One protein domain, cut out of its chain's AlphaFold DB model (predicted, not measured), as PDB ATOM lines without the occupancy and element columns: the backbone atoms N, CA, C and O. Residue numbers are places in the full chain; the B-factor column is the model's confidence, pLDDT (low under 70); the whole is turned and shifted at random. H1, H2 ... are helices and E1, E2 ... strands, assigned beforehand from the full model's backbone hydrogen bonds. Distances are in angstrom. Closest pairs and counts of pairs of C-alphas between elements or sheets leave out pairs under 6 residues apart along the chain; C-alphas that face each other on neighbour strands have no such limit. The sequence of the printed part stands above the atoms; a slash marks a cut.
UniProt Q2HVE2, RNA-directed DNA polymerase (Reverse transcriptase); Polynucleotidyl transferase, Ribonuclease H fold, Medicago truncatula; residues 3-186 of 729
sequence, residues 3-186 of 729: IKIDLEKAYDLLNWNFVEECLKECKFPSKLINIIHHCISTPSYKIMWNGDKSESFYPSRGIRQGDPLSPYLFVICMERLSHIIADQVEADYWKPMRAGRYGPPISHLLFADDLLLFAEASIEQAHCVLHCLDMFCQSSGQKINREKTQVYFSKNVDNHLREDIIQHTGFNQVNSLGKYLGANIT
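Overview. This is residues 3 to 186 of the 729 residues of the protein "RNA-directed DNA polymerase (Reverse transcriptase); Polynucleotidyl transferase, Ribonuclease H fold" of Medicago truncatula (UniProt Q2HVE2). A small four-stranded sheet has three helices, H3, H4 and H5, following one another along one side; the helical hairpin of H1 and H2 packs at the far end of H3, away from the sheet. From H2 a long loop, residues 42 to 69, reaches out to 36 A from the mean of the C-alphas. The printed part has 184 residues, with five named helices and four named strands in the order E1 H1 H2 H3 E2 E3 H4 E4 H5; the sheet runs E2 E3 E1 E4, all antiparallel. The class is mixed, helices and strands, though under half of the residues, 87 of 184, are in named elements. It is only just compact, close to loose, with a radius of gyration of the C-alphas of 19.0 A and spans of 56 by 44 by 28 A.

Arrangement. Look first at the hairpin of E2, residues 108 to 111, and E3, residues 114 to 118: N 109 and O 116 are 2.8 A apart, within hydrogen-bond range. E1, residues 3 to 5, is antiparallel to E3, with N 3 and O 117 2.8 A apart, and to edge strand E4, residues 150 to 152, with N 4 and O 150 2.8 A apart. H4, residues 123 to 140, makes E3, H4, E4 a split strand-helix-strand unit, two strands running the same way with E1 between them, its crossover right-handed. H3, residues 70 to 90, and H4 only graze the sheet, as does H5, residues 159 to 169, with 5 pairs of C-alphas within 10 A. H4 and H5 touch at a shallow tilt of 21 degrees, the same way, the C-alphas of Ile 123 and Ile 165 closest at 5.7 A. H3 and H4 touch, closest at C-alphas 81 and 136, 6.1 A, opposite ways at 36 degrees, only just steep. With residues 73 to 80 alone H3 touches H1, residues 16 to 25, at a steep tilt of 64 degrees, closest at C-alphas 77 and 22, 6.3 A. H1 and H2, residues 30 to 41, form a helical hairpin, closest at C-alphas 20 and 33, 6.6 A. Every O i to N i+4 pair is within hydrogen-bond range in H1, H2, H4 and H5, and 15 of 17 in H3.

Along the chain. Find C-alpha 3 at (-31.438, 20.912, -26.112), where E1 begins. H3 runs 30.6 A from C-alpha 70 at (-32.557, 10.549, -2.575), and H4 25.5 A. H5 ends at C-alpha 169, (-25.990, 14.150, -32.299).

Size, cuts and confidence. The C-alphas of Asp 52 and Arg 101, the two farthest apart, are 62.3 A apart. The printed part has no cut; the links H2 to H3 and H3 to E2 are long. Mean pLDDT of the printed part is 90.6, and residue 186 is under 70.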
ATOM      1  N   ILE A   3     -31.400  22.371 -26.166       93.38
ATOM      2  CA  ILE A   3     -31.438  20.912 -26.112       93.38
ATOM      3  C   ILE A   3     -32.130  20.510 -24.813       93.38
ATOM      4  O   ILE A   3     -31.672  20.867 -23.733       93.38
ATOM      5  N   LYS A   4     -33.246  19.790 -24.915       93.31
ATOM      6  CA  LYS A   4     -33.926  19.165 -23.784       93.31
ATOM      7  C   LYS A   4     -33.469  17.717 -23.693       93.31
ATOM      8  O   LYS A   4     -33.865  16.906 -24.528       93.31
ATOM      9  N   ILE A   5     -32.630  17.426 -22.705       92.56
ATOM     10  CA  ILE A   5     -32.076  16.089 -22.479       92.56
ATOM     11  C   ILE A   5     -33.069  15.273 -21.646       92.56
ATOM     12  O   ILE A   5     -33.647  15.785 -20.689       92.56
ATOM     13  N   ASP A   6     -33.241  14.006 -22.017       91.19
ATOM     14  CA  ASP A   6     -34.002  13.013 -21.254       91.19
ATOM     15  C   ASP A   6     -33.029  11.944 -20.735       91.19
ATOM     16  O   ASP A   6     -32.342  11.285 -21.525       91.19
ATOM     17  N   LEU A   7     -32.928  11.800 -19.411       91.00
ATOM     18  CA  LEU A   7     -32.103  10.768 -18.779       91.00
ATOM     19  C   LEU A   7     -32.899   9.465 -18.633       91.00
ATOM     20  O   LEU A   7     -34.021   9.445 -18.125       91.00
ATOM     21  N   GLU A   8     -32.303   8.342 -19.030       90.69
ATOM     22  CA  GLU A   8     -32.899   7.023 -18.838       90.69
ATOM     23  C   GLU A   8     -32.941   6.681 -17.346       90.69
ATOM     24  O   GLU A   8     -31.900   6.523 -16.722       90.69
ATOM     25  N   LYS A   9     -34.143   6.526 -16.774       87.81
ATOM     26  CA  LYS A   9     -34.339   6.051 -15.389       87.81
ATOM     27  C   LYS A   9     -33.382   6.725 -14.388       87.81
ATOM     28  O   LYS A   9     -32.649   6.051 -13.667       87.81
ATOM     29  N   ALA A  10     -33.400   8.057 -14.345       85.38
ATOM     30  CA  ALA A  10     -32.379   8.876 -13.686       85.38
ATOM     31  C   ALA A  10     -32.022   8.453 -12.244       85.38
ATOM     32  O   ALA A  10     -30.857   8.481 -11.860       85.38
ATOM     33  N   TYR A  11     -32.995   8.026 -11.436       89.75
ATOM     34  CA  TYR A  11     -32.723   7.564 -10.068       89.75
ATOM     35  C   TYR A  11     -32.118   6.154 -10.028       89.75
ATOM     36  O   TYR A  11     -31.294   5.877  -9.163       89.75
ATOM     37  N   ASP A  12     -32.478   5.276 -10.965       89.62
ATOM     38  CA  ASP A  12     -32.118   3.853 -10.933       89.62
ATOM     39  C   ASP A  12     -30.702   3.586 -11.465       89.62
ATOM     40  O   ASP A  12     -30.096   2.575 -11.116       89.62
ATOM     41  N   LEU A  13     -30.165   4.463 -12.322       91.25
ATOM     42  CA  LEU A  13     -28.861   4.256 -12.966       91.25
ATOM     43  C   LEU A  13     -27.667   4.828 -12.192       91.25
ATOM     44  O   LEU A  13     -26.528   4.473 -12.499       91.25
ATOM     45  N   LEU A  14     -27.910   5.675 -11.191       92.44
ATOM     46  CA  LEU A  14     -26.862   6.415 -10.494       92.44
ATOM     47  C   LEU A  14     -25.890   5.485  -9.747       92.44
ATOM     48  O   LEU A  14     -26.297   4.687  -8.902       92.44
ATOM     49  N   ASN A  15     -24.596   5.599 -10.036       94.69
ATOM     50  CA  ASN A  15     -23.548   4.785  -9.428       94.69
ATOM     51  C   ASN A  15     -23.265   5.225  -7.978       94.69
ATOM     52  O   ASN A  15     -22.982   6.392  -7.724       94.69
ATOM     53  N   TRP A  16     -23.291   4.290  -7.024       94.38
ATOM     54  CA  TRP A  16     -23.041   4.583  -5.606       94.38
ATOM     55  C   TRP A  16     -21.628   5.090  -5.315       94.38
ATOM     56  O   TRP A  16     -21.475   5.957  -4.458       94.38
ATOM     57  N   ASN A  17     -20.615   4.606  -6.040       93.88
ATOM     58  CA  ASN A  17     -19.238   5.078  -5.864       93.88
ATOM     59  C   ASN A  17     -19.127   6.559  -6.242       93.88
ATOM     60  O   ASN A  17     -18.531   7.342  -5.510       93.88
ATOM     61  N   PHE A  18     -19.798   6.959  -7.326       94.50
ATOM     62  CA  PHE A  18     -19.863   8.354  -7.748       94.50
ATOM     63  C   PHE A  18     -20.573   9.240  -6.714       94.50
ATOM     64  O   PHE A  18     -20.113  10.343  -6.429       94.50
ATOM     65  N   VAL A  19     -21.661   8.755  -6.098       94.62
ATOM     66  CA  VAL A  19     -22.325   9.471  -4.989       94.62
ATOM     67  C   VAL A  19     -21.346   9.690  -3.835       94.62
ATOM     68  O   VAL A  19     -21.264  10.789  -3.289       94.62
ATOM     69  N   GLU A  20     -20.589   8.657  -3.464       94.56
ATOM     70  CA  GLU A  20     -19.608   8.734  -2.384       94.56
ATOM     71  C   GLU A  20     -18.492   9.744  -2.686       94.56
ATOM     72  O   GLU A  20     -18.158  10.565  -1.830       94.56
ATOM     73  N   GLU A  21     -17.953   9.728  -3.906       94.44
ATOM     74  CA  GLU A  21     -16.962  10.696  -4.384       94.44
ATOM     75  C   GLU A  21     -17.506  12.128  -4.342       94.44
ATOM     76  O   GLU A  21     -16.872  13.009  -3.759       94.44
ATOM     77  N   CYS A  22     -18.728  12.351  -4.835       94.56
ATOM     78  CA  CYS A  22     -19.371  13.663  -4.788       94.56
ATOM     79  C   CYS A  22     -19.500  14.194  -3.353       94.56
ATOM     80  O   CYS A  22     -19.265  15.380  -3.110       94.56
ATOM     81  N   LEU A  23     -19.859  13.331  -2.397       95.25
ATOM     82  CA  LEU A  23     -19.980  13.700  -0.985       95.25
ATOM     83  C   LEU A  23     -18.615  14.000  -0.345       95.25
ATOM     84  O   LEU A  23     -18.511  14.944   0.445       95.25
ATOM     85  N   LYS A  24     -17.572  13.236  -0.697       94.50
ATOM     86  CA  LYS A  24     -16.188  13.495  -0.262       94.50
ATOM     87  C   LYS A  24     -15.699  14.849  -0.766       94.50
ATOM     88  O   LYS A  24     -15.158  15.626   0.019       94.50
ATOM     89  N   GLU A  25     -15.947  15.172  -2.032       91.81
ATOM     90  CA  GLU A  25     -15.583  16.466  -2.620       91.81
ATOM     91  C   GLU A  25     -16.344  17.637  -1.985       91.81
ATOM     92  O   GLU A  25     -15.771  18.701  -1.760       91.81
ATOM     93  N   CYS A  26     -17.609  17.432  -1.606       92.38
ATOM     94  CA  CYS A  26     -18.380  18.394  -0.812       92.38
ATOM     95  C   CYS A  26     -17.923  18.484   0.660       92.38
ATOM     96  O   CYS A  26     -18.537  19.208   1.444       92.38
ATOM     97  N   LYS A  27     -16.860  17.763   1.049       94.62
ATOM     98  CA  LYS A  27     -16.258  17.744   2.393       94.62
ATOM     99  C   LYS A  27     -17.217  17.288   3.498       94.62
ATOM    100  O   LYS A  27     -17.130  17.752   4.636       94.62
ATOM    101  N   PHE A  28     -18.121  16.358   3.186       94.25
ATOM    102  CA  PHE A  28     -18.987  15.760   4.200       94.25
ATOM    103  C   PHE A  28     -18.172  14.902   5.188       94.25
ATOM    104  O   PHE A  28     -17.195  14.261   4.792       94.25
ATOM    105  N   PRO A  29     -18.562  14.830   6.478       96.62
ATOM    106  CA  PRO A  29     -17.879  13.977   7.449       96.62
ATOM    107  C   PRO A  29     -17.913  12.501   7.036       96.62
ATOM    108  O   PRO A  29     -18.978  11.967   6.729       96.62
ATOM    109  N   SER A  30     -16.775  11.806   7.123       94.50
ATOM    110  CA  SER A  30     -16.641  10.395   6.715       94.50
ATOM    111  C   SER A  30     -17.671   9.464   7.367       94.50
ATOM    112  O   SER A  30     -18.229   8.594   6.707       94.50
ATOM    113  N   LYS A  31     -17.997   9.690   8.647       95.44
ATOM    114  CA  LYS A  31     -19.055   8.945   9.351       95.44
ATOM    115  C   LYS A  31     -20.417   9.082   8.666       95.44
ATOM    116  O   LYS A  31     -21.124   8.092   8.529       95.44
ATOM    117  N   LEU A  32     -20.778  10.292   8.234       95.31
ATOM    118  CA  LEU A  32     -22.044  10.551   7.553       95.31
ATOM    119  C   LEU A  32     -22.052   9.927   6.155       95.31
ATOM    120  O   LEU A  32     -23.043   9.311   5.781       95.31
ATOM    121  N   ILE A  33     -20.937  10.013   5.426       95.31
ATOM    122  CA  ILE A  33     -20.780   9.364   4.118       95.31
ATOM    123  C   ILE A  33     -21.000   7.852   4.239       95.31
ATOM    124  O   ILE A  33     -21.790   7.295   3.484       95.31
ATOM    125  N   ASN A  34     -20.393   7.202   5.235       94.62
ATOM    126  CA  ASN A  34     -20.565   5.766   5.467       94.62
ATOM    127  C   ASN A  34     -22.018   5.393   5.791       94.62
ATOM    128  O   ASN A  34     -22.514   4.378   5.308       94.62
ATOM    129  N   ILE A  35     -22.713   6.216   6.588       94.56
ATOM    130  CA  ILE A  35     -24.138   6.017   6.886       94.56
ATOM    131  C   ILE A  35     -24.962   6.128   5.600       94.56
ATOM    132  O   ILE A  35     -25.754   5.236   5.313       94.56
ATOM    133  N   ILE A  36     -24.749   7.182   4.807       94.44
ATOM    134  CA  ILE A  36     -25.459   7.391   3.539       94.44
ATOM    135  C   ILE A  36     -25.201   6.223   2.584       94.44
ATOM    136  O   ILE A  36     -26.152   5.672   2.034       94.44
ATOM    137  N   HIS A  37     -23.940   5.813   2.433       93.00
ATOM    138  CA  HIS A  37     -23.549   4.682   1.599       93.00
ATOM    139  C   HIS A  37     -24.276   3.403   2.040       93.00
ATOM    140  O   HIS A  37     -24.898   2.733   1.222       93.00
ATOM    141  N   HIS A  38     -24.291   3.103   3.341       91.50
ATOM    142  CA  HIS A  38     -25.018   1.952   3.876       91.50
ATOM    143  C   HIS A  38     -26.529   2.046   3.615       91.50
ATOM    144  O   HIS A  38     -27.162   1.051   3.257       91.50
ATOM    145  N   CYS A  39     -27.124   3.237   3.739       91.38
ATOM    146  CA  CYS A  39     -28.539   3.459   3.451       91.38
ATOM    147  C   CYS A  39     -28.897   3.203   1.983       91.38
ATOM    148  O   CYS A  39     -30.004   2.736   1.715       91.38
ATOM    149  N   ILE A  40     -28.013   3.508   1.031       91.62
ATOM    150  CA  ILE A  40     -28.300   3.296  -0.395       91.62
ATOM    151  C   ILE A  40     -27.955   1.877  -0.865       91.62
ATOM    152  O   ILE A  40     -28.654   1.375  -1.741       91.62
ATOM    153  N   SER A  41     -26.959   1.212  -0.261       90.12
ATOM    154  CA  SER A  41     -26.429  -0.065  -0.765       90.12
ATOM    155  C   SER A  41     -27.008  -1.339  -0.142       90.12
ATOM    156  O   SER A  41     -26.992  -2.394  -0.771       90.12
ATOM    157  N   THR A  42     -27.546  -1.269   1.076       89.25
ATOM    158  CA  THR A  42     -28.103  -2.437   1.786       89.25
ATOM    159  C   THR A  42     -29.562  -2.835   1.509       89.25
ATOM    160  O   THR A  42     -29.904  -3.983   1.811       89.25
ATOM    161  N   PRO A  43     -30.460  -1.973   0.985       87.44
ATOM    162  CA  PRO A  43     -31.848  -2.368   0.743       87.44
ATOM    163  C   PRO A  43     -31.977  -3.561  -0.214       87.44
ATOM    164  O   PRO A  43     -31.305  -3.609  -1.239       87.44
ATOM    165  N   SER A  44     -32.899  -4.485   0.071       87.94
ATOM    166  CA  SER A  44     -33.310  -5.551  -0.853       87.94
ATOM    167  C   SER A  44     -34.730  -5.317  -1.364       87.94
ATOM    168  O   SER A  44     -35.586  -4.779  -0.655       87.94
ATOM    169  N   TYR A  45     -34.992  -5.718  -2.607       86.50
ATOM    170  CA  TYR A  45     -36.281  -5.525  -3.266       86.50
ATOM    171  C   TYR A  45     -36.967  -6.857  -3.549       86.50
ATOM    172  O   TYR A  45     -36.323  -7.863  -3.835       86.50
ATOM    173  N   LYS A  46     -38.300  -6.840  -3.503       88.50
ATOM    174  CA  LYS A  46     -39.177  -7.901  -4.011       88.50
ATOM    175  C   LYS A  46     -40.231  -7.252  -4.893       88.50
ATOM    176  O   LYS A  46     -40.852  -6.273  -4.479       88.50
ATOM    177  N   ILE A  47     -40.436  -7.783  -6.090       86.75
ATOM    178  CA  ILE A  47     -41.470  -7.305  -7.005       86.75
ATOM    179  C   ILE A  47     -42.759  -8.054  -6.678       86.75
ATOM    180  O   ILE A  47     -42.761  -9.273  -6.538       86.75
ATOM    181  N   MET A  48     -43.858  -7.320  -6.533       88.31
ATOM    182  CA  MET A  48     -45.185  -7.917  -6.433       88.31
ATOM    183  C   MET A  48     -45.736  -8.092  -7.846       88.31
ATOM    184  O   MET A  48     -46.003  -7.103  -8.528       88.31
ATOM    185  N   TRP A  49     -45.889  -9.336  -8.287       85.81
ATOM    186  CA  TRP A  49     -46.391  -9.677  -9.613       85.81
ATOM    187  C   TRP A  49     -47.630 -10.560  -9.477       85.81
ATOM    188  O   TRP A  49     -47.570 -11.627  -8.878       85.81
ATOM    189  N   ASN A  50     -48.770 -10.102 -10.002       85.06
ATOM    190  CA  ASN A  50     -50.062 -10.806  -9.927       85.06
ATOM    191  C   ASN A  50     -50.503 -11.234  -8.509       85.06
ATOM    192  O   ASN A  50     -51.246 -12.197  -8.359       85.06
ATOM    193  N   GLY A  51     -50.091 -10.498  -7.473       86.38
ATOM    194  CA  GLY A  51     -50.431 -10.790  -6.072       86.38
ATOM    195  C   GLY A  51     -49.380 -11.612  -5.323       86.38
ATOM    196  O   GLY A  51     -49.376 -11.589  -4.093       86.38
ATOM    197  N   ASP A  52     -48.429 -12.217  -6.037       85.56
ATOM    198  CA  ASP A  52     -47.333 -12.983  -5.451       85.56
ATOM    199  C   ASP A  52     -46.043 -12.161  -5.379       85.56
ATOM    200  O   ASP A  52     -45.762 -11.292  -6.211       85.56
ATOM    201  N   LYS A  53     -45.245 -12.406  -4.335       88.62
ATOM    202  CA  LYS A  53     -43.947 -11.749  -4.145       88.62
ATOM    203  C   LYS A  53     -42.864 -12.556  -4.854       88.62
ATOM    204  O   LYS A  53     -42.729 -13.746  -4.591       88.62
ATOM    205  N   SER A  54     -42.054 -11.891  -5.672       90.25
ATOM    206  CA  SER A  54     -40.841 -12.479  -6.235       90.25
ATOM    207  C   SER A  54     -39.822 -12.825  -5.145       90.25
ATOM    208  O   SER A  54     -39.901 -12.359  -3.997       90.25
ATOM    209  N   GLU A  55     -38.795 -13.573  -5.536       88.69
ATOM    210  CA  GLU A  55     -37.574 -13.690  -4.745       88.69
ATOM    211  C   GLU A  55     -36.937 -12.314  -4.512       88.69
ATOM    212  O   GLU A  55     -37.135 -11.368  -5.288       88.69
ATOM    213  N   SER A  56     -36.220 -12.185  -3.394       89.06
ATOM    214  CA  SER A  56     -35.488 -10.961  -3.075       89.06
ATOM    215  C   SER A  56     -34.254 -10.833  -3.949       89.06
ATOM    216  O   SER A  56     -33.459 -11.765  -4.018       89.06
ATOM    217  N   PHE A  57     -34.050  -9.648  -4.507       89.31
ATOM    218  CA  PHE A  57     -32.816  -9.283  -5.189       89.31
ATOM    219  C   PHE A  57     -32.220  -8.018  -4.571       89.31
ATOM    220  O   PHE A  57     -32.920  -7.218  -3.941       89.31
ATOM    221  N   TYR A  58     -30.915  -7.849  -4.755       87.75
ATOM    222  CA  TYR A  58     -30.166  -6.701  -4.264       87.75
ATOM    223  C   TYR A  58     -29.801  -5.794  -5.444       87.75
ATOM    224  O   TYR A  58     -29.309  -6.295  -6.460       87.75
ATOM    225  N   PRO A  59     -30.055  -4.480  -5.355       88.94
ATOM    226  CA  PRO A  59     -29.564  -3.535  -6.347       88.94
ATOM    227  C   PRO A  59     -28.033  -3.466  -6.301       88.94
ATOM    228  O   PRO A  59     -27.420  -3.733  -5.273       88.94
ATOM    229  N   SER A  60     -27.415  -3.071  -7.412       88.00
ATOM    230  CA  SER A  60     -25.979  -2.751  -7.481       88.00
ATOM    231  C   SER A  60     -25.704  -1.264  -7.721       88.00
ATOM    232  O   SER A  60     -24.552  -0.838  -7.741       88.00
ATOM    233  N   ARG A  61     -26.760  -0.485  -7.970       90.56
ATOM    234  CA  ARG A  61     -26.750   0.951  -8.250       90.56
ATOM    235  C   ARG A  61     -28.149   1.528  -8.027       90.56
ATOM    236  O   ARG A  61     -29.112   0.777  -7.856       90.56
ATOM    237  N   GLY A  62     -28.245   2.848  -8.092       91.69
ATOM    238  CA  GLY A  62     -29.492   3.594  -8.034       91.69
ATOM    239  C   GLY A  62     -29.883   4.023  -6.622       91.69
ATOM    240  O   GLY A  62     -29.494   3.428  -5.619       91.69
ATOM    241  N   ILE A  63     -30.663   5.090  -6.542       91.94
ATOM    242  CA  ILE A  63     -31.165   5.688  -5.304       91.94
ATOM    243  C   ILE A  63     -32.693   5.584  -5.256       91.94
ATOM    244  O   ILE A  63     -33.378   5.600  -6.275       91.94
ATOM    245  N   ARG A  64     -33.256   5.451  -4.053       87.31
ATOM    246  CA  ARG A  64     -34.668   5.086  -3.866       87.31
ATOM    247  C   ARG A  64     -35.625   6.226  -4.206       87.31
ATOM    248  O   ARG A  64     -35.560   7.291  -3.595       87.31
ATOM    249  N   GLN A  65     -36.584   5.982  -5.097       85.62
ATOM    250  CA  GLN A  65     -37.697   6.907  -5.317       85.62
ATOM    251  C   GLN A  65     -38.657   6.886  -4.117       85.62
ATOM    252  O   GLN A  65     -39.100   5.826  -3.681       85.62
ATOM    253  N   GLY A  66     -38.972   8.065  -3.576       84.81
ATOM    254  CA  GLY A  66     -39.805   8.219  -2.376       84.81
ATOM    255  C   GLY A  66     -39.032   8.235  -1.052       84.81
ATOM    256  O   GLY A  66     -39.630   8.533  -0.021       84.81
ATOM    257  N   ASP A  67     -37.719   7.979  -1.072       87.94
ATOM    258  CA  ASP A  67     -36.835   8.223   0.072       87.94
ATOM    259  C   ASP A  67     -36.548   9.736   0.190       87.94
ATOM    260  O   ASP A  67     -36.127  10.340  -0.802       87.94
ATOM    261  N   PRO A  68     -36.758  10.369   1.363       90.25
ATOM    262  CA  PRO A  68     -36.464  11.786   1.577       90.25
ATOM    263  C   PRO A  68     -35.019  12.208   1.269       90.25
ATOM    264  O   PRO A  68     -34.796  13.376   0.954       90.25
ATOM    265  N   LEU A  69     -34.044  11.296   1.365       91.81
ATOM    266  CA  LEU A  69     -32.631  11.605   1.126       91.81
ATOM    267  C   LEU A  69     -32.278  11.633  -0.370       91.81
ATOM    268  O   LEU A  69     -31.474  12.461  -0.807       91.81
ATOM    269  N   SER A  70     -32.893  10.756  -1.162       92.44
ATOM    270  CA  SER A  70     -32.557  10.549  -2.575       92.44
ATOM    271  C   SER A  70     -32.585  11.823  -3.432       92.44
ATOM    272  O   SER A  70     -31.634  12.019  -4.186       92.44
ATOM    273  N   PRO A  71     -33.585  12.727  -3.332       92.94
ATOM    274  CA  PRO A  71     -33.594  13.955  -4.128       92.94
ATOM    275  C   PRO A  71     -32.362  14.836  -3.893       92.94
ATOM    276  O   PRO A  71     -31.831  15.406  -4.841       92.94
ATOM    277  N   TYR A  72     -31.873  14.924  -2.653       92.56
ATOM    278  CA  TYR A  72     -30.691  15.728  -2.331       92.56
ATOM    279  C   TYR A  72     -29.415  15.102  -2.887       92.56
ATOM    280  O   TYR A  72     -28.600  15.804  -3.478       92.56
ATOM    281  N   LEU A  73     -29.266  13.781  -2.748       93.56
ATOM    282  CA  LEU A  73     -28.133  13.059  -3.331       93.56
ATOM    283  C   LEU A  73     -28.109  13.207  -4.851       93.56
ATOM    284  O   LEU A  73     -27.049  13.439  -5.428       93.56
ATOM    285  N   PHE A  74     -29.281  13.134  -5.485       93.38
ATOM    286  CA  PHE A  74     -29.410  13.342  -6.917       93.38
ATOM    287  C   PHE A  74     -28.953  14.745  -7.326       93.38
ATOM    288  O   PHE A  74     -28.134  14.873  -8.229       93.38
ATOM    289  N   VAL A  75     -29.415  15.791  -6.633       92.94
ATOM    290  CA  VAL A  75     -29.003  17.178  -6.910       92.94
ATOM    291  C   VAL A  75     -27.493  17.361  -6.745       92.94
ATOM    292  O   VAL A  75     -26.866  17.934  -7.628       92.94
ATOM    293  N   ILE A  76     -26.891  16.821  -5.679       93.44
ATOM    294  CA  ILE A  76     -25.433  16.885  -5.457       93.44
ATOM    295  C   ILE A  76     -24.665  16.219  -6.608       93.44
ATOM    296  O   ILE A  76     -23.636  16.728  -7.043       93.44
ATOM    297  N   CYS A  77     -25.163  15.091  -7.115       93.75
ATOM    298  CA  CYS A  77     -24.555  14.405  -8.253       93.75
ATOM    299  C   CYS A  77     -24.710  15.207  -9.550       93.75
ATOM    300  O   CYS A  77     -23.756  15.323 -10.315       93.75
ATOM    301  N   MET A  78     -25.889  15.790  -9.790       93.19
ATOM    302  CA  MET A  78     -26.142  16.619 -10.972       93.19
ATOM    303  C   MET A  78     -25.338  17.923 -10.969       93.19
ATOM    304  O   MET A  78     -24.990  18.406 -12.042       93.19
ATOM    305  N   GLU A  79     -24.969  18.455  -9.801       92.81
ATOM    306  CA  GLU A  79     -24.086  19.625  -9.688       92.81
ATOM    307  C   GLU A  79     -22.732  19.397 -10.387       92.81
ATOM    308  O   GLU A  79     -22.160  20.322 -10.960       92.81
ATOM    309  N   ARG A  80     -22.236  18.151 -10.438       93.69
ATOM    310  CA  ARG A  80     -20.991  17.823 -11.155       93.69
ATOM    311  C   ARG A  80     -21.100  18.050 -12.657       93.69
ATOM    312  O   ARG A  80     -20.133  18.499 -13.265       93.69
ATOM    313  N   LEU A  81     -22.269  17.802 -13.251       94.62
ATOM    314  CA  LEU A  81     -22.511  18.154 -14.650       94.62
ATOM    315  C   LEU A  81     -22.450  19.677 -14.844       94.62
ATOM    316  O   LEU A  81     -21.862  20.142 -15.819       94.62
ATOM    317  N   SER A  82     -23.003  20.451 -13.905       94.19
ATOM    318  CA  SER A  82     -22.928  21.917 -13.930       94.19
ATOM    319  C   SER A  82     -21.480  22.413 -13.888       94.19
ATOM    320  O   SER A  82     -21.148  23.322 -14.647       94.19
ATOM    321  N   HIS A  83     -20.616  21.800 -13.066       94.31
ATOM    322  CA  HIS A  83     -19.183  22.122 -13.011       94.31
ATOM    323  C   HIS A  83     -18.465  21.809 -14.328       94.31
ATOM    324  O   HIS A  83     -17.809  22.690 -14.869       94.31
ATOM    325  N   ILE A  84     -18.669  20.615 -14.903       95.31
ATOM    326  CA  ILE A  84     -18.075  20.248 -16.203       95.31
ATOM    327  C   ILE A  84     -18.451  21.279 -17.275       95.31
ATOM    328  O   ILE A  84     -17.599  21.730 -18.037       95.31
ATOM    329  N   ILE A  85     -19.726  21.679 -17.332       96.12
ATOM    330  CA  ILE A  85     -20.184  22.689 -18.293       96.12
ATOM    331  C   ILE A  85     -19.574  24.062 -17.975       96.12
ATOM    332  O   ILE A  85     -19.210  24.783 -18.900       96.12
ATOM    333  N   ALA A  86     -19.478  24.447 -16.699       94.81
ATOM    334  CA  ALA A  86     -18.895  25.722 -16.290       94.81
ATOM    335  C   ALA A  86     -17.420  25.833 -16.707       94.81
ATOM    336  O   ALA A  86     -17.060  26.843 -17.306       94.81
ATOM    337  N   ASP A  87     -16.628  24.778 -16.508       95.31
ATOM    338  CA  ASP A  87     -15.219  24.724 -16.913       95.31
ATOM    339  C   ASP A  87     -15.067  24.915 -18.432       95.31
ATOM    340  O   ASP A  87     -14.213  25.670 -18.897       95.31
ATOM    341  N   GLN A  88     -15.939  24.286 -19.233       95.88
ATOM    342  CA  GLN A  88     -15.924  24.460 -20.691       95.88
ATOM    343  C   GLN A  88     -16.373  25.854 -21.138       95.88
ATOM    344  O   GLN A  88     -15.928  26.333 -22.181       95.88
ATOM    345  N   VAL A  89     -17.266  26.502 -20.385       94.88
ATOM    346  CA  VAL A  89     -17.681  27.887 -20.651       94.88
ATOM    347  C   VAL A  89     -16.562  28.865 -20.297       94.88
ATOM    348  O   VAL A  89     -16.342  29.812 -21.043       94.88
ATOM    349  N   GLU A  90     -15.857  28.653 -19.184       94.31
ATOM    350  CA  GLU A  90     -14.729  29.494 -18.764       94.31
ATOM    351  C   GLU A  90     -13.534  29.367 -19.716       94.31
ATOM    352  O   GLU A  90     -12.880  30.361 -20.022       94.31
ATOM    353  N   ALA A  91     -13.303  28.170 -20.257       94.31
ATOM    354  CA  ALA A  91     -12.283  27.912 -21.269       94.31
ATOM    355  C   ALA A  91     -12.674  28.358 -22.700       94.31
ATOM    356  O   ALA A  91     -11.969  28.027 -23.651       94.31
ATOM    357  N   ASP A  92     -13.798  29.067 -22.877       93.50
ATOM    358  CA  ASP A  92     -14.346  29.529 -24.166       93.50
ATOM    359  C   ASP A  92     -14.646  28.416 -25.203       93.50
ATOM    360  O   ASP A  92     -14.974  28.700 -26.361       93.50
ATOM    361  N   TYR A  93     -14.615  27.139 -24.804       94.19
ATOM    362  CA  TYR A  93     -14.997  26.012 -25.664       94.19
ATOM    363  C   TYR A  93     -16.514  25.909 -25.829       94.19
ATOM    364  O   TYR A  93     -17.003  25.648 -26.931       94.19
ATOM    365  N   TRP A  94     -17.269  26.147 -24.757       96.38
ATOM    366  CA  TRP A  94     -18.728  26.184 -24.784       96.38
ATOM    367  C   TRP A  94     -19.225  27.622 -24.880       96.38
ATOM    368  O   TRP A  94     -18.996  28.436 -23.990       96.38
ATOM    369  N   LYS A  95     -20.012  27.926 -25.911       94.81
ATOM    370  CA  LYS A  95     -20.593  29.250 -26.144       94.81
ATOM    371  C   LYS A  95     -22.043  29.318 -25.653       94.81
ATOM    372  O   LYS A  95     -22.957  28.884 -26.362       94.81
ATOM    373  N   PRO A  96     -22.294  29.869 -24.450       93.62
ATOM    374  CA  PRO A  96     -23.629  29.946 -23.864       93.62
ATOM    375  C   PRO A  96     -24.537  30.948 -24.586       93.62
ATOM    376  O   PRO A  96     -24.087  31.889 -25.243       93.62
ATOM    377  N   MET A  97     -25.851  30.806 -24.401       90.19
ATOM    378  CA  MET A  97     -26.826  31.756 -24.942       90.19
ATOM    379  C   MET A  97     -26.997  32.973 -24.027       90.19
ATOM    380  O   MET A  97     -27.005  32.851 -22.806       90.19
ATOM    381  N   ARG A  98     -27.214  34.159 -24.611       88.19
ATOM    382  CA  ARG A  98     -27.503  35.395 -23.863       88.19
ATOM    383  C   ARG A  98     -28.865  35.966 -24.229       88.19
ATOM    384  O   ARG A  98     -29.213  36.117 -25.402       88.19
ATOM    385  N   ALA A  99     -29.639  36.334 -23.215       79.62
ATOM    386  CA  ALA A  99     -30.905  37.039 -23.379       79.62
ATOM    387  C   ALA A  99     -30.669  38.563 -23.388       79.62
ATOM    388  O   ALA A  99     -30.968  39.258 -22.422       79.62
ATOM    389  N   GLY A 100     -30.122  39.079 -24.493       75.19
ATOM    390  CA  GLY A 100     -29.728  40.487 -24.657       75.19
ATOM    391  C   GLY A 100     -28.209  40.661 -24.767       75.19
ATOM    392  O   GLY A 100     -27.458  39.755 -24.414       75.19
ATOM    393  N   ARG A 101     -27.749  41.817 -25.271       74.62
ATOM    394  CA  ARG A 101     -26.314  42.072 -25.542       74.62
ATOM    395  C   ARG A 101     -25.445  41.975 -24.282       74.62
ATOM    396  O   ARG A 101     -24.379  41.374 -24.322       74.62
ATOM    397  N   TYR A 102     -25.947  42.495 -23.163       76.50
ATOM    398  CA  TYR A 102     -25.253  42.526 -21.868       76.50
ATOM    399  C   TYR A 102     -25.859  41.549 -20.849       76.50
ATOM    400  O   TYR A 102     -25.704  41.722 -19.644       76.50
ATOM    401  N   GLY A 103     -26.610  40.548 -21.319       83.19
ATOM    402  CA  GLY A 103     -27.238  39.568 -20.436       83.19
ATOM    403  C   GLY A 103     -26.266  38.532 -19.887       83.19
ATOM    404  O   GLY A 103     -25.245  38.261 -20.528       83.19
ATOM    405  N   PRO A 104     -26.586  37.926 -18.726       89.25
ATOM    406  CA  PRO A 104     -25.791  36.830 -18.201       89.25
ATOM    407  C   PRO A 104     -25.784  35.662 -19.206       89.25
ATOM    408  O   PRO A 104     -26.824  35.382 -19.819       89.25
ATOM    409  N   PRO A 105     -24.634  34.995 -19.402       91.50
ATOM    410  CA  PRO A 105     -24.569  33.772 -20.187       91.50
ATOM    411  C   PRO A 105     -25.371  32.658 -19.509       91.50
ATOM    412  O   PRO A 105     -25.261  32.443 -18.305       91.50
ATOM    413  N   ILE A 106     -26.178  31.948 -20.291       93.44
ATOM    414  CA  ILE A 106     -26.960  30.791 -19.857       93.44
ATOM    415  C   ILE A 106     -26.498  29.599 -20.691       93.44
ATOM    416  O   ILE A 106     -26.743  29.562 -21.898       93.44
ATOM    417  N   SER A 107     -25.816  28.648 -20.053       94.62
ATOM    418  CA  SER A 107     -25.402  27.376 -20.661       94.62
ATOM    419  C   SER A 107     -26.370  26.244 -20.338       94.62
ATOM    420  O   SER A 107     -26.630  25.408 -21.196       94.62
ATOM    421  N   HIS A 108     -26.949  26.216 -19.135       94.19
ATOM    422  CA  HIS A 108     -27.838  25.138 -18.712       94.19
ATOM    423  C   HIS A 108     -28.871  25.584 -17.660       94.19
ATOM    424  O   HIS A 108     -28.672  26.558 -16.937       94.19
ATOM    425  N   LEU A 109     -30.000  24.872 -17.595       92.69
ATOM    426  CA  LEU A 109     -31.016  24.946 -16.544       92.69
ATOM    427  C   LEU A 109     -31.381  23.515 -16.144       92.69
ATOM    428  O   LEU A 109     -31.808  22.734 -16.996       92.69
ATOM    429  N   LEU A 110     -31.217  23.179 -14.864       91.56
ATOM    430  CA  LEU A 110     -31.482  21.836 -14.347       91.56
ATOM    431  C   LEU A 110     -32.607  21.887 -13.314       91.56
ATOM    432  O   LEU A 110     -32.620  22.754 -12.437       91.56
ATOM    433  N   PHE A 111     -33.538  20.941 -13.396       89.19
ATOM    434  CA  PHE A 111     -34.524  20.699 -12.351       89.19
ATOM    435  C   PHE A 111     -34.685  19.196 -12.151       89.19
ATOM    436  O   PHE A 111     -35.386  18.542 -12.917       89.19
ATOM    437  N   ALA A 112     -34.026  18.650 -11.127       85.75
ATOM    438  CA  ALA A 112     -33.858  17.204 -10.997       85.75
ATOM    439  C   ALA A 112     -33.358  16.602 -12.330       85.75
ATOM    440  O   ALA A 112     -32.295  16.995 -12.805       85.75
ATOM    441  N   ASP A 113     -34.095  15.659 -12.913       84.94
ATOM    442  CA  ASP A 113     -33.782  14.962 -14.162       84.94
ATOM    443  C   ASP A 113     -34.176  15.734 -15.436       84.94
ATOM    444  O   ASP A 113     -33.728  15.387 -16.527       84.94
ATOM    445  N   ASP A 114     -34.963  16.805 -15.310       87.81
ATOM    446  CA  ASP A 114     -35.374  17.670 -16.418       87.81
ATOM    447  C   ASP A 114     -34.253  18.676 -16.767       87.81
ATOM    448  O   ASP A 114     -34.114  19.741 -16.151       87.81
ATOM    449  N   LEU A 115     -33.472  18.362 -17.802       91.88
ATOM    450  CA  LEU A 115     -32.279  19.110 -18.216       91.88
ATOM    451  C   LEU A 115     -32.517  19.942 -19.487       91.88
ATOM    452  O   LEU A 115     -32.940  19.421 -20.523       91.88
ATOM    453  N   LEU A 116     -32.180  21.234 -19.443       93.81
ATOM    454  CA  LEU A 116     -32.134  22.115 -20.613       93.81
ATOM    455  C   LEU A 116     -30.731  22.677 -20.807       93.81
ATOM    456  O   LEU A 116     -30.213  23.361 -19.929       93.81
ATOM    457  N   LEU A 117     -30.151  22.455 -21.983       95.06
ATOM    458  CA  LEU A 117     -28.845  22.976 -22.380       95.06
ATOM    459  C   LEU A 117     -28.998  24.027 -23.485       95.06
ATOM    460  O   LEU A 117     -29.880  23.944 -24.345       95.06
ATOM    461  N   PHE A 118     -28.120  25.020 -23.463       94.75
ATOM    462  CA  PHE A 118     -28.127  26.186 -24.332       94.75
ATOM    463  C   PHE A 118     -26.717  26.421 -24.874       94.75
ATOM    464  O   PHE A 118     -25.777  26.679 -24.121       94.75
ATOM    465  N   ALA A 119     -26.588  26.367 -26.194       94.38
ATOM    466  CA  ALA A 119     -25.325  26.592 -26.889       94.38
ATOM    467  C   ALA A 119     -25.560  27.340 -28.208       94.38
ATOM    468  O   ALA A 119     -26.680  27.347 -28.738       94.38
ATOM    469  N   GLU A 120     -24.529  27.968 -28.766       93.62
ATOM    470  CA  GLU A 120     -24.544  28.410 -30.166       93.62
ATOM    471  C   GLU A 120     -24.828  27.208 -31.094       93.62
ATOM    472  O   GLU A 120     -24.477  26.072 -30.790       93.62
ATOM    473  N   ALA A 121     -25.568  27.423 -32.186       92.81
ATOM    474  CA  ALA A 121     -25.850  26.344 -33.132       92.81
ATOM    475  C   ALA A 121     -24.653  26.175 -34.075       92.81
ATOM    476  O   ALA A 121     -24.556  26.908 -35.053       92.81
ATOM    477  N   SER A 122     -23.760  25.236 -33.765       94.06
ATOM    478  CA  SER A 122     -22.665  24.802 -34.638       94.06
ATOM    479  C   SER A 122     -22.313  23.334 -34.363       94.06
ATOM    480  O   SER A 122     -22.720  22.781 -33.334       94.06
ATOM    481  N   ILE A 123     -21.570  22.700 -35.272       93.56
ATOM    482  CA  ILE A 123     -21.133  21.303 -35.117       93.56
ATOM    483  C   ILE A 123     -20.124  21.189 -33.968       93.56
ATOM    484  O   ILE A 123     -20.224  20.280 -33.150       93.56
ATOM    485  N   GLU A 124     -19.209  22.152 -33.836       94.25
ATOM    486  CA  GLU A 124     -18.210  22.183 -32.761       94.25
ATOM    487  C   GLU A 124     -18.880  22.281 -31.386       94.25
ATOM    488  O   GLU A 124     -18.502  21.584 -30.446       94.25
ATOM    489  N   GLN A 125     -19.925  23.109 -31.275       95.19
ATOM    490  CA  GLN A 125     -20.707  23.235 -30.047       95.19
ATOM    491  C   GLN A 125     -21.509  21.969 -29.748       95.19
ATOM    492  O   GLN A 125     -21.580  21.552 -28.595       95.19
ATOM    493  N   ALA A 126     -22.087  21.326 -30.766       94.25
ATOM    494  CA  ALA A 126     -22.773  20.046 -30.600       94.25
ATOM    495  C   ALA A 126     -21.819  18.949 -30.099       94.25
ATOM    496  O   ALA A 126     -22.169  18.204 -29.184       94.25
ATOM    497  N   HIS A 127     -20.600  18.900 -30.639       95.12
ATOM    498  CA  HIS A 127     -19.554  17.991 -30.182       95.12
ATOM    499  C   HIS A 127     -19.135  18.280 -28.731       95.12
ATOM    500  O   HIS A 127     -19.059  17.360 -27.920       95.12
ATOM    501  N   CYS A 128     -18.926  19.552 -28.369       95.56
ATOM    502  CA  CYS A 128     -18.621  19.958 -26.991       95.56
ATOM    503  C   CYS A 128     -19.731  19.528 -26.011       95.56
ATOM    504  O   CYS A 128     -19.441  18.975 -24.947       95.56
ATOM    505  N   VAL A 129     -21.002  19.694 -26.403       95.31
ATOM    506  CA  VAL A 129     -22.163  19.237 -25.622       95.31
ATOM    507  C   VAL A 129     -22.121  17.736 -25.375       95.31
ATOM    508  O   VAL A 129     -22.246  17.306 -24.228       95.31
ATOM    509  N   LEU A 130     -21.940  16.941 -26.432       94.56
ATOM    510  CA  LEU A 130     -21.865  15.485 -26.319       94.56
ATOM    511  C   LEU A 130     -20.686  15.051 -25.453       94.56
ATOM    512  O   LEU A 130     -20.868  14.215 -24.580       94.56
ATOM    513  N   HIS A 131     -19.519  15.669 -25.625       95.25
ATOM    514  CA  HIS A 131     -18.334  15.349 -24.837       95.25
ATOM    515  C   HIS A 131     -18.559  15.555 -23.329       95.25
ATOM    516  O   HIS A 131     -18.261  14.661 -22.537       95.25
ATOM    517  N   CYS A 132     -19.143  16.691 -22.925       95.62
ATOM    518  CA  CYS A 132     -19.466  16.959 -21.516       95.62
ATOM    519  C   CYS A 132     -20.447  15.929 -20.947       95.62
ATOM    520  O   CYS A 132     -20.303  15.460 -19.817       95.62
ATOM    521  N   LEU A 133     -21.462  15.593 -21.740       94.62
ATOM    522  CA  LEU A 133     -22.490  14.634 -21.372       94.62
ATOM    523  C   LEU A 133     -21.933  13.211 -21.257       94.62
ATOM    524  O   LEU A 133     -22.237  12.526 -20.284       94.62
ATOM    525  N   ASP A 134     -21.090  12.789 -22.196       94.81
ATOM    526  CA  ASP A 134     -20.456  11.473 -22.193       94.81
ATOM    527  C   ASP A 134     -19.501  11.326 -21.001       94.81
ATOM    528  O   ASP A 134     -19.559  10.313 -20.307       94.81
ATOM    529  N   MET A 135     -18.700  12.356 -20.699       94.75
ATOM    530  CA  MET A 135     -17.863  12.414 -19.492       94.75
ATOM    531  C   MET A 135     -18.701  12.219 -18.222       94.75
ATOM    532  O   MET A 135     -18.410  11.349 -17.399       94.75
ATOM    533  N   PHE A 136     -19.793  12.974 -18.084       95.06
ATOM    534  CA  PHE A 136     -20.683  12.847 -16.933       95.06
ATOM    535  C   PHE A 136     -21.352  11.467 -16.856       95.06
ATOM    536  O   PHE A 136     -21.424  10.877 -15.776       95.06
ATOM    537  N   CYS A 137     -21.833  10.927 -17.975       94.19
ATOM    538  CA  CYS A 137     -22.451   9.602 -18.045       94.19
ATOM    539  C   CYS A 137     -21.471   8.484 -17.663       94.19
ATOM    540  O   CYS A 137     -21.847   7.572 -16.925       94.19
ATOM    541  N   GLN A 138     -20.214   8.573 -18.105       94.00
ATOM    542  CA  GLN A 138     -19.164   7.610 -17.765       94.00
ATOM    543  C   GLN A 138     -18.871   7.588 -16.260       94.00
ATOM    544  O   GLN A 138     -18.787   6.507 -15.678       94.00
ATOM    545  N   SER A 139     -18.779   8.755 -15.613       92.50
ATOM    546  CA  SER A 139     -18.519   8.840 -14.169       92.50
ATOM    547  C   SER A 139     -19.744   8.479 -13.321       92.50
ATOM    548  O   SER A 139     -19.651   7.695 -12.378       92.50
ATOM    549  N   SER A 140     -20.916   9.022 -13.658       93.31
ATOM    550  CA  SER A 140     -22.133   8.884 -12.845       93.31
ATOM    551  C   SER A 140     -22.884   7.569 -13.053       93.31
ATOM    552  O   SER A 140     -23.724   7.202 -12.229       93.31
ATOM    553  N   GLY A 141     -22.623   6.862 -14.156       92.94
ATOM    554  CA  GLY A 141     -23.399   5.701 -14.592       92.94
ATOM    555  C   GLY A 141     -24.739   6.051 -15.251       92.94
ATOM    556  O   GLY A 141     -25.482   5.137 -15.614       92.94
ATOM    557  N   GLN A 142     -25.051   7.344 -15.412       92.69
ATOM    558  CA  GLN A 142     -26.245   7.811 -16.114       92.69
ATOM    559  C   GLN A 142     -26.183   7.513 -17.607       92.69
ATOM    560  O   GLN A 142     -25.112   7.367 -18.193       92.69
ATOM    561  N   LYS A 143     -27.350   7.506 -18.253       92.75
ATOM    562  CA  LYS A 143     -27.455   7.322 -19.698       92.75
ATOM    563  C   LYS A 143     -28.502   8.247 -20.301       92.75
ATOM    564  O   LYS A 143     -29.560   8.467 -19.718       92.75
ATOM    565  N   ILE A 144     -28.204   8.771 -21.484       92.44
ATOM    566  CA  ILE A 144     -29.097   9.668 -22.220       92.44
ATOM    567  C   ILE A 144     -29.992   8.860 -23.146       92.44
ATOM    568  O   ILE A 144     -29.514   8.049 -23.941       92.44
ATOM    569  N   ASN A 145     -31.289   9.148 -23.099       91.69
ATOM    570  CA  ASN A 145     -32.236   8.650 -24.073       91.69
ATOM    571  C   ASN A 145     -32.196   9.552 -25.317       91.69
ATOM    572  O   ASN A 145     -32.841  10.603 -25.360       91.69
ATOM    573  N   ARG A 146     -31.426   9.159 -26.338       89.38
ATOM    574  CA  ARG A 146     -31.275   9.956 -27.572       89.38
ATOM    575  C   ARG A 146     -32.596  10.127 -28.331       89.38
ATOM    576  O   ARG A 146     -32.851  11.204 -28.858       89.38
ATOM    577  N   GLU A 147     -33.475   9.122 -28.296       87.44
ATOM    578  CA  GLU A 147     -34.795   9.165 -28.943       87.44
ATOM    579  C   GLU A 147     -35.775  10.118 -28.243       87.44
ATOM    580  O   GLU A 147     -36.642  10.722 -28.872       87.44
ATOM    581  N   LYS A 148     -35.673  10.284 -26.925       89.25
ATOM    582  CA  LYS A 148     -36.519  11.235 -26.187       89.25
ATOM    583  C   LYS A 148     -35.903  12.621 -26.068       89.25
ATOM    584  O   LYS A 148     -36.627  13.578 -25.799       89.25
ATOM    585  N   THR A 149     -34.598  12.732 -26.291       92.12
ATOM    586  CA  THR A 149     -33.876  14.002 -26.289       92.12
ATOM    587  C   THR A 149     -34.295  14.854 -27.483       92.12
ATOM    588  O   THR A 149     -34.305  14.403 -28.629       92.12
ATOM    589  N   GLN A 150     -34.656  16.106 -27.208       93.00
ATOM    590  CA  GLN A 150     -35.222  17.028 -28.190       93.00
ATOM    591  C   GLN A 150     -34.313  18.231 -28.415       93.00
ATOM    592  O   GLN A 150     -33.838  18.840 -27.459       93.00
ATOM    593  N   VAL A 151     -34.143  18.643 -29.671       93.00
ATOM    594  CA  VAL A 151     -33.393  19.853 -30.037       93.00
ATOM    595  C   VAL A 151     -34.305  20.853 -30.727       93.00
ATOM    596  O   VAL A 151     -35.033  20.534 -31.665       93.00
ATOM    597  N   TYR A 152     -34.230  22.096 -30.274       91.88
ATOM    598  CA  TYR A 152     -34.891  23.240 -30.876       91.88
ATOM    599  C   TYR A 152     -33.860  24.220 -31.448       91.88
ATOM    600  O   TYR A 152     -32.962  24.705 -30.748       91.88
ATOM    601  N   PHE A 153     -34.022  24.564 -32.725       90.69
ATOM    602  CA  PHE A 153     -33.194  25.549 -33.419       90.69
ATOM    603  C   PHE A 153     -33.933  26.877 -33.582       90.69
ATOM    604  O   PHE A 153     -35.148  26.921 -33.777       90.69
ATOM    605  N   SER A 154     -33.191  27.986 -33.521       85.62
ATOM    606  CA  SER A 154     -33.769  29.297 -33.813       85.62
ATOM    607  C   SER A 154     -34.076  29.411 -35.310       85.62
ATOM    608  O   SER A 154     -33.447  28.755 -36.144       85.62
ATOM    609  N   LYS A 155     -35.027  30.284 -35.664       83.31
ATOM    610  CA  LYS A 155     -35.431  30.507 -37.063       83.31
ATOM    611  C   LYS A 155     -34.278  30.948 -37.972       83.31
ATOM    612  O   LYS A 155     -34.361  30.716 -39.167       83.31
ATOM    613  N   ASN A 156     -33.228  31.534 -37.396       86.00
ATOM    614  CA  ASN A 156     -32.088  32.092 -38.122       86.00
ATOM    615  C   ASN A 156     -30.991  31.058 -38.429       86.00
ATOM    616  O   ASN A 156     -30.021  31.403 -39.089       86.00
ATOM    617  N   VAL A 157     -31.100  29.828 -37.915       88.56
ATOM    618  CA  VAL A 157     -30.151  28.748 -38.235       88.56
ATOM    619  C   VAL A 157     -30.490  28.176 -39.608       88.56
ATOM    620  O   VAL A 157     -31.656  27.850 -39.842       88.56
ATOM    621  N   ASP A 158     -29.488  28.037 -40.473       91.88
ATOM    622  CA  ASP A 158     -29.632  27.425 -41.795       91.88
ATOM    623  C   ASP A 158     -30.086  25.956 -41.713       91.88
ATOM    624  O   ASP A 158     -29.765  25.254 -40.753       91.88
ATOM    625  N   ASN A 159     -30.857  25.490 -42.699       91.12
ATOM    626  CA  ASN A 159     -31.400  24.130 -42.683       91.12
ATOM    627  C   ASN A 159     -30.316  23.057 -42.840       91.12
ATOM    628  O   ASN A 159     -30.414  22.041 -42.157       91.12
ATOM    629  N   HIS A 160     -29.276  23.294 -43.646       92.62
ATOM    630  CA  HIS A 160     -28.181  22.336 -43.815       92.62
ATOM    631  C   HIS A 160     -27.452  22.122 -42.486       92.62
ATOM    632  O   HIS A 160     -27.286  20.997 -42.026       92.62
ATOM    633  N   LEU A 161     -27.136  23.218 -41.789       92.31
ATOM    634  CA  LEU A 161     -26.489  23.157 -40.478       92.31
ATOM    635  C   LEU A 161     -27.349  22.433 -39.428       92.31
ATOM    636  O   LEU A 161     -26.819  21.772 -38.535       92.31
ATOM    637  N   ARG A 162     -28.683  22.551 -39.503       92.75
ATOM    638  CA  ARG A 162     -29.585  21.791 -38.618       92.75
ATOM    639  C   ARG A 162     -29.468  20.295 -38.881       92.75
ATOM    640  O   ARG A 162     -29.358  19.541 -37.919       92.75
ATOM    641  N   GLU A 163     -29.500  19.887 -40.148       92.81
ATOM    642  CA  GLU A 163     -29.372  18.484 -40.551       92.81
ATOM    643  C   GLU A 163     -28.027  17.901 -40.114       92.81
ATOM    644  O   GLU A 163     -28.015  16.837 -39.497       92.81
ATOM    645  N   ASP A 164     -26.926  18.635 -40.299       93.00
ATOM    646  CA  ASP A 164     -25.592  18.207 -39.861       93.00
ATOM    647  C   ASP A 164     -25.534  17.973 -38.343       93.00
ATOM    648  O   ASP A 164     -25.044  16.944 -37.875       93.00
ATOM    649  N   ILE A 165     -26.086  18.897 -37.546       93.25
ATOM    650  CA  ILE A 165     -26.126  18.762 -36.082       93.25
ATOM    651  C   ILE A 165     -26.997  17.569 -35.665       93.25
ATOM    652  O   ILE A 165     -26.652  16.851 -34.724       93.25
ATOM    653  N   ILE A 166     -28.124  17.334 -36.339       93.50
ATOM    654  CA  ILE A 166     -29.014  16.200 -36.049       93.50
ATOM    655  C   ILE A 166     -28.321  14.879 -36.376       93.50
ATOM    656  O   ILE A 166     -28.350  13.970 -35.550       93.50
ATOM    657  N   GLN A 167     -27.661  14.780 -37.531       92.38
ATOM    658  CA  GLN A 167     -26.901  13.590 -37.917       92.38
ATOM    659  C   GLN A 167     -25.738  13.327 -36.954       92.38
ATOM    660  O   GLN A 167     -25.512  12.184 -36.564       92.38
ATOM    661  N   HIS A 168     -25.045  14.380 -36.513       91.19
ATOM    662  CA  HIS A 168     -23.936  14.267 -35.566       91.19
ATOM    663  C   HIS A 168     -24.392  13.846 -34.157       91.19
ATOM    664  O   HIS A 168     -23.746  13.029 -33.503       91.19
ATOM    665  N   THR A 169     -25.510  14.394 -33.672       91.25
ATOM    666  CA  THR A 169     -25.990  14.150 -32.299       91.25
ATOM    667  C   THR A 169     -26.905  12.934 -32.166       91.25
ATOM    668  O   THR A 169     -26.934  12.288 -31.113       91.25
ATOM    669  N   GLY A 170     -27.658  12.604 -33.215       90.50
ATOM    670  CA  GLY A 170     -28.730  11.612 -33.178       90.50
ATOM    671  C   GLY A 170     -29.944  12.052 -32.352       90.50
ATOM    672  O   GLY A 170     -30.692  11.200 -31.877       90.50
ATOM    673  N   PHE A 171     -30.118  13.356 -32.115       92.94
ATOM    674  CA  PHE A 171     -31.247  13.893 -31.351       92.94
ATOM    675  C   PHE A 171     -32.441  14.247 -32.239       92.94
ATOM    676  O   PHE A 171     -32.296  14.568 -33.415       92.94
ATOM    677  N   ASN A 172     -33.637  14.285 -31.648       91.69
ATOM    678  CA  ASN A 172     -34.858  14.584 -32.386       91.69
ATOM    679  C   ASN A 172     -35.131  16.090 -32.482       91.69
ATOM    680  O   ASN A 172     -35.343  16.773 -31.476       91.69
ATOM    681  N   GLN A 173     -35.184  16.622 -33.706       90.19
ATOM    682  CA  GLN A 173     -35.568  18.015 -33.932       90.19
ATOM    683  C   GLN A 173     -37.053  18.233 -33.635       90.19
ATOM    684  O   GLN A 173     -37.923  17.512 -34.122       90.19
ATOM    685  N   VAL A 174     -37.355  19.299 -32.893       88.19
ATOM    686  CA  VAL A 174     -38.726  19.739 -32.628       88.19
ATOM    687  C   VAL A 174     -38.936  21.197 -33.022       88.19
ATOM    688  O   VAL A 174     -38.061  22.047 -32.866       88.19
ATOM    689  N   ASN A 175     -40.147  21.517 -33.482       82.38
ATOM    690  CA  ASN A 175     -40.554  22.895 -33.791       82.38
ATOM    691  C   ASN A 175     -40.899  23.716 -32.533       82.38
ATOM    692  O   ASN A 175     -41.031  24.938 -32.592       82.38
ATOM    693  N   SER A 176     -41.084  23.046 -31.394       81.25
ATOM    694  CA  SER A 176     -41.362  23.637 -30.086       81.25
ATOM    695  C   SER A 176     -40.990  22.630 -29.003       81.25
ATOM    696  O   SER A 176     -41.339  21.459 -29.121       81.25
ATOM    697  N   LEU A 177     -40.353  23.091 -27.922       79.50
ATOM    698  CA  LEU A 177     -40.023  22.258 -26.753       79.50
ATOM    699  C   LEU A 177     -41.268  21.849 -25.941       79.50
ATOM    700  O   LEU A 177     -41.180  21.076 -24.989       79.50
ATOM    701  N   GLY A 178     -42.447  22.372 -26.300       77.75
ATOM    702  CA  GLY A 178     -43.712  21.990 -25.687       77.75
ATOM    703  C   GLY A 178     -43.777  22.388 -24.212       77.75
ATOM    704  O   GLY A 178     -43.599  23.557 -23.871       77.75
ATOM    705  N   LYS A 179     -44.092  21.420 -23.344       76.81
ATOM    706  CA  LYS A 179     -44.174  21.614 -21.890       76.81
ATOM    707  C   LYS A 179     -42.850  21.261 -21.215       76.81
ATOM    708  O   LYS A 179     -42.345  20.152 -21.378       76.81
ATOM    709  N   TYR A 180     -42.364  22.171 -20.382       82.19
ATOM    710  CA  TYR A 180     -41.234  21.972 -19.478       82.19
ATOM    711  C   TYR A 180     -41.645  22.417 -18.075       82.19
ATOM    712  O   TYR A 180     -42.159  23.525 -17.912       82.19
ATOM    713  N   LEU A 181     -41.526  21.530 -17.084       81.69
ATOM    714  CA  LEU A 181     -42.013  21.743 -15.710       81.69
ATOM    715  C   LEU A 181     -43.496  22.163 -15.622       81.69
ATOM    716  O   LEU A 181     -43.940  22.790 -14.669       81.69
ATOM    717  N   GLY A 182     -44.298  21.825 -16.637       76.00
ATOM    718  CA  GLY A 182     -45.695  22.252 -16.749       76.00
ATOM    719  C   GLY A 182     -45.900  23.650 -17.349       76.00
ATOM    720  O   GLY A 182     -47.050  24.047 -17.546       76.00
ATOM    721  N   ALA A 183     -44.835  24.377 -17.692       77.75
ATOM    722  CA  ALA A 183     -44.880  25.620 -18.456       77.75
ATOM    723  C   ALA A 183     -44.716  25.376 -19.960       77.75
ATOM    724  O   ALA A 183     -43.887  24.581 -20.388       77.75
ATOM    725  N   ASN A 184     -45.521  26.059 -20.778       74.31
ATOM    726  CA  ASN A 184     -45.423  25.959 -22.234       74.31
ATOM    727  C   ASN A 184     -44.282  26.861 -22.737       74.31
ATOM    728  O   ASN A 184     -44.413  28.086 -22.713       74.31
ATOM    729  N   ILE A 185     -43.198  26.264 -23.237       74.81
ATOM    730  CA  ILE A 185     -42.086  26.954 -23.905       74.81
ATOM    731  C   ILE A 185     -42.384  26.979 -25.407       74.81
ATOM    732  O   ILE A 185     -41.791  26.249 -26.197       74.81
ATOM    733  N   THR A 186     -43.376  27.770 -25.817       62.91
ATOM    734  CA  THR A 186     -43.720  27.930 -27.240       62.91
ATOM    735  C   THR A 186     -43.340  29.333 -27.718       62.91
ATOM    736  O   THR A 186     -43.764  30.313 -27.099       62.91
TER     737      THR A 186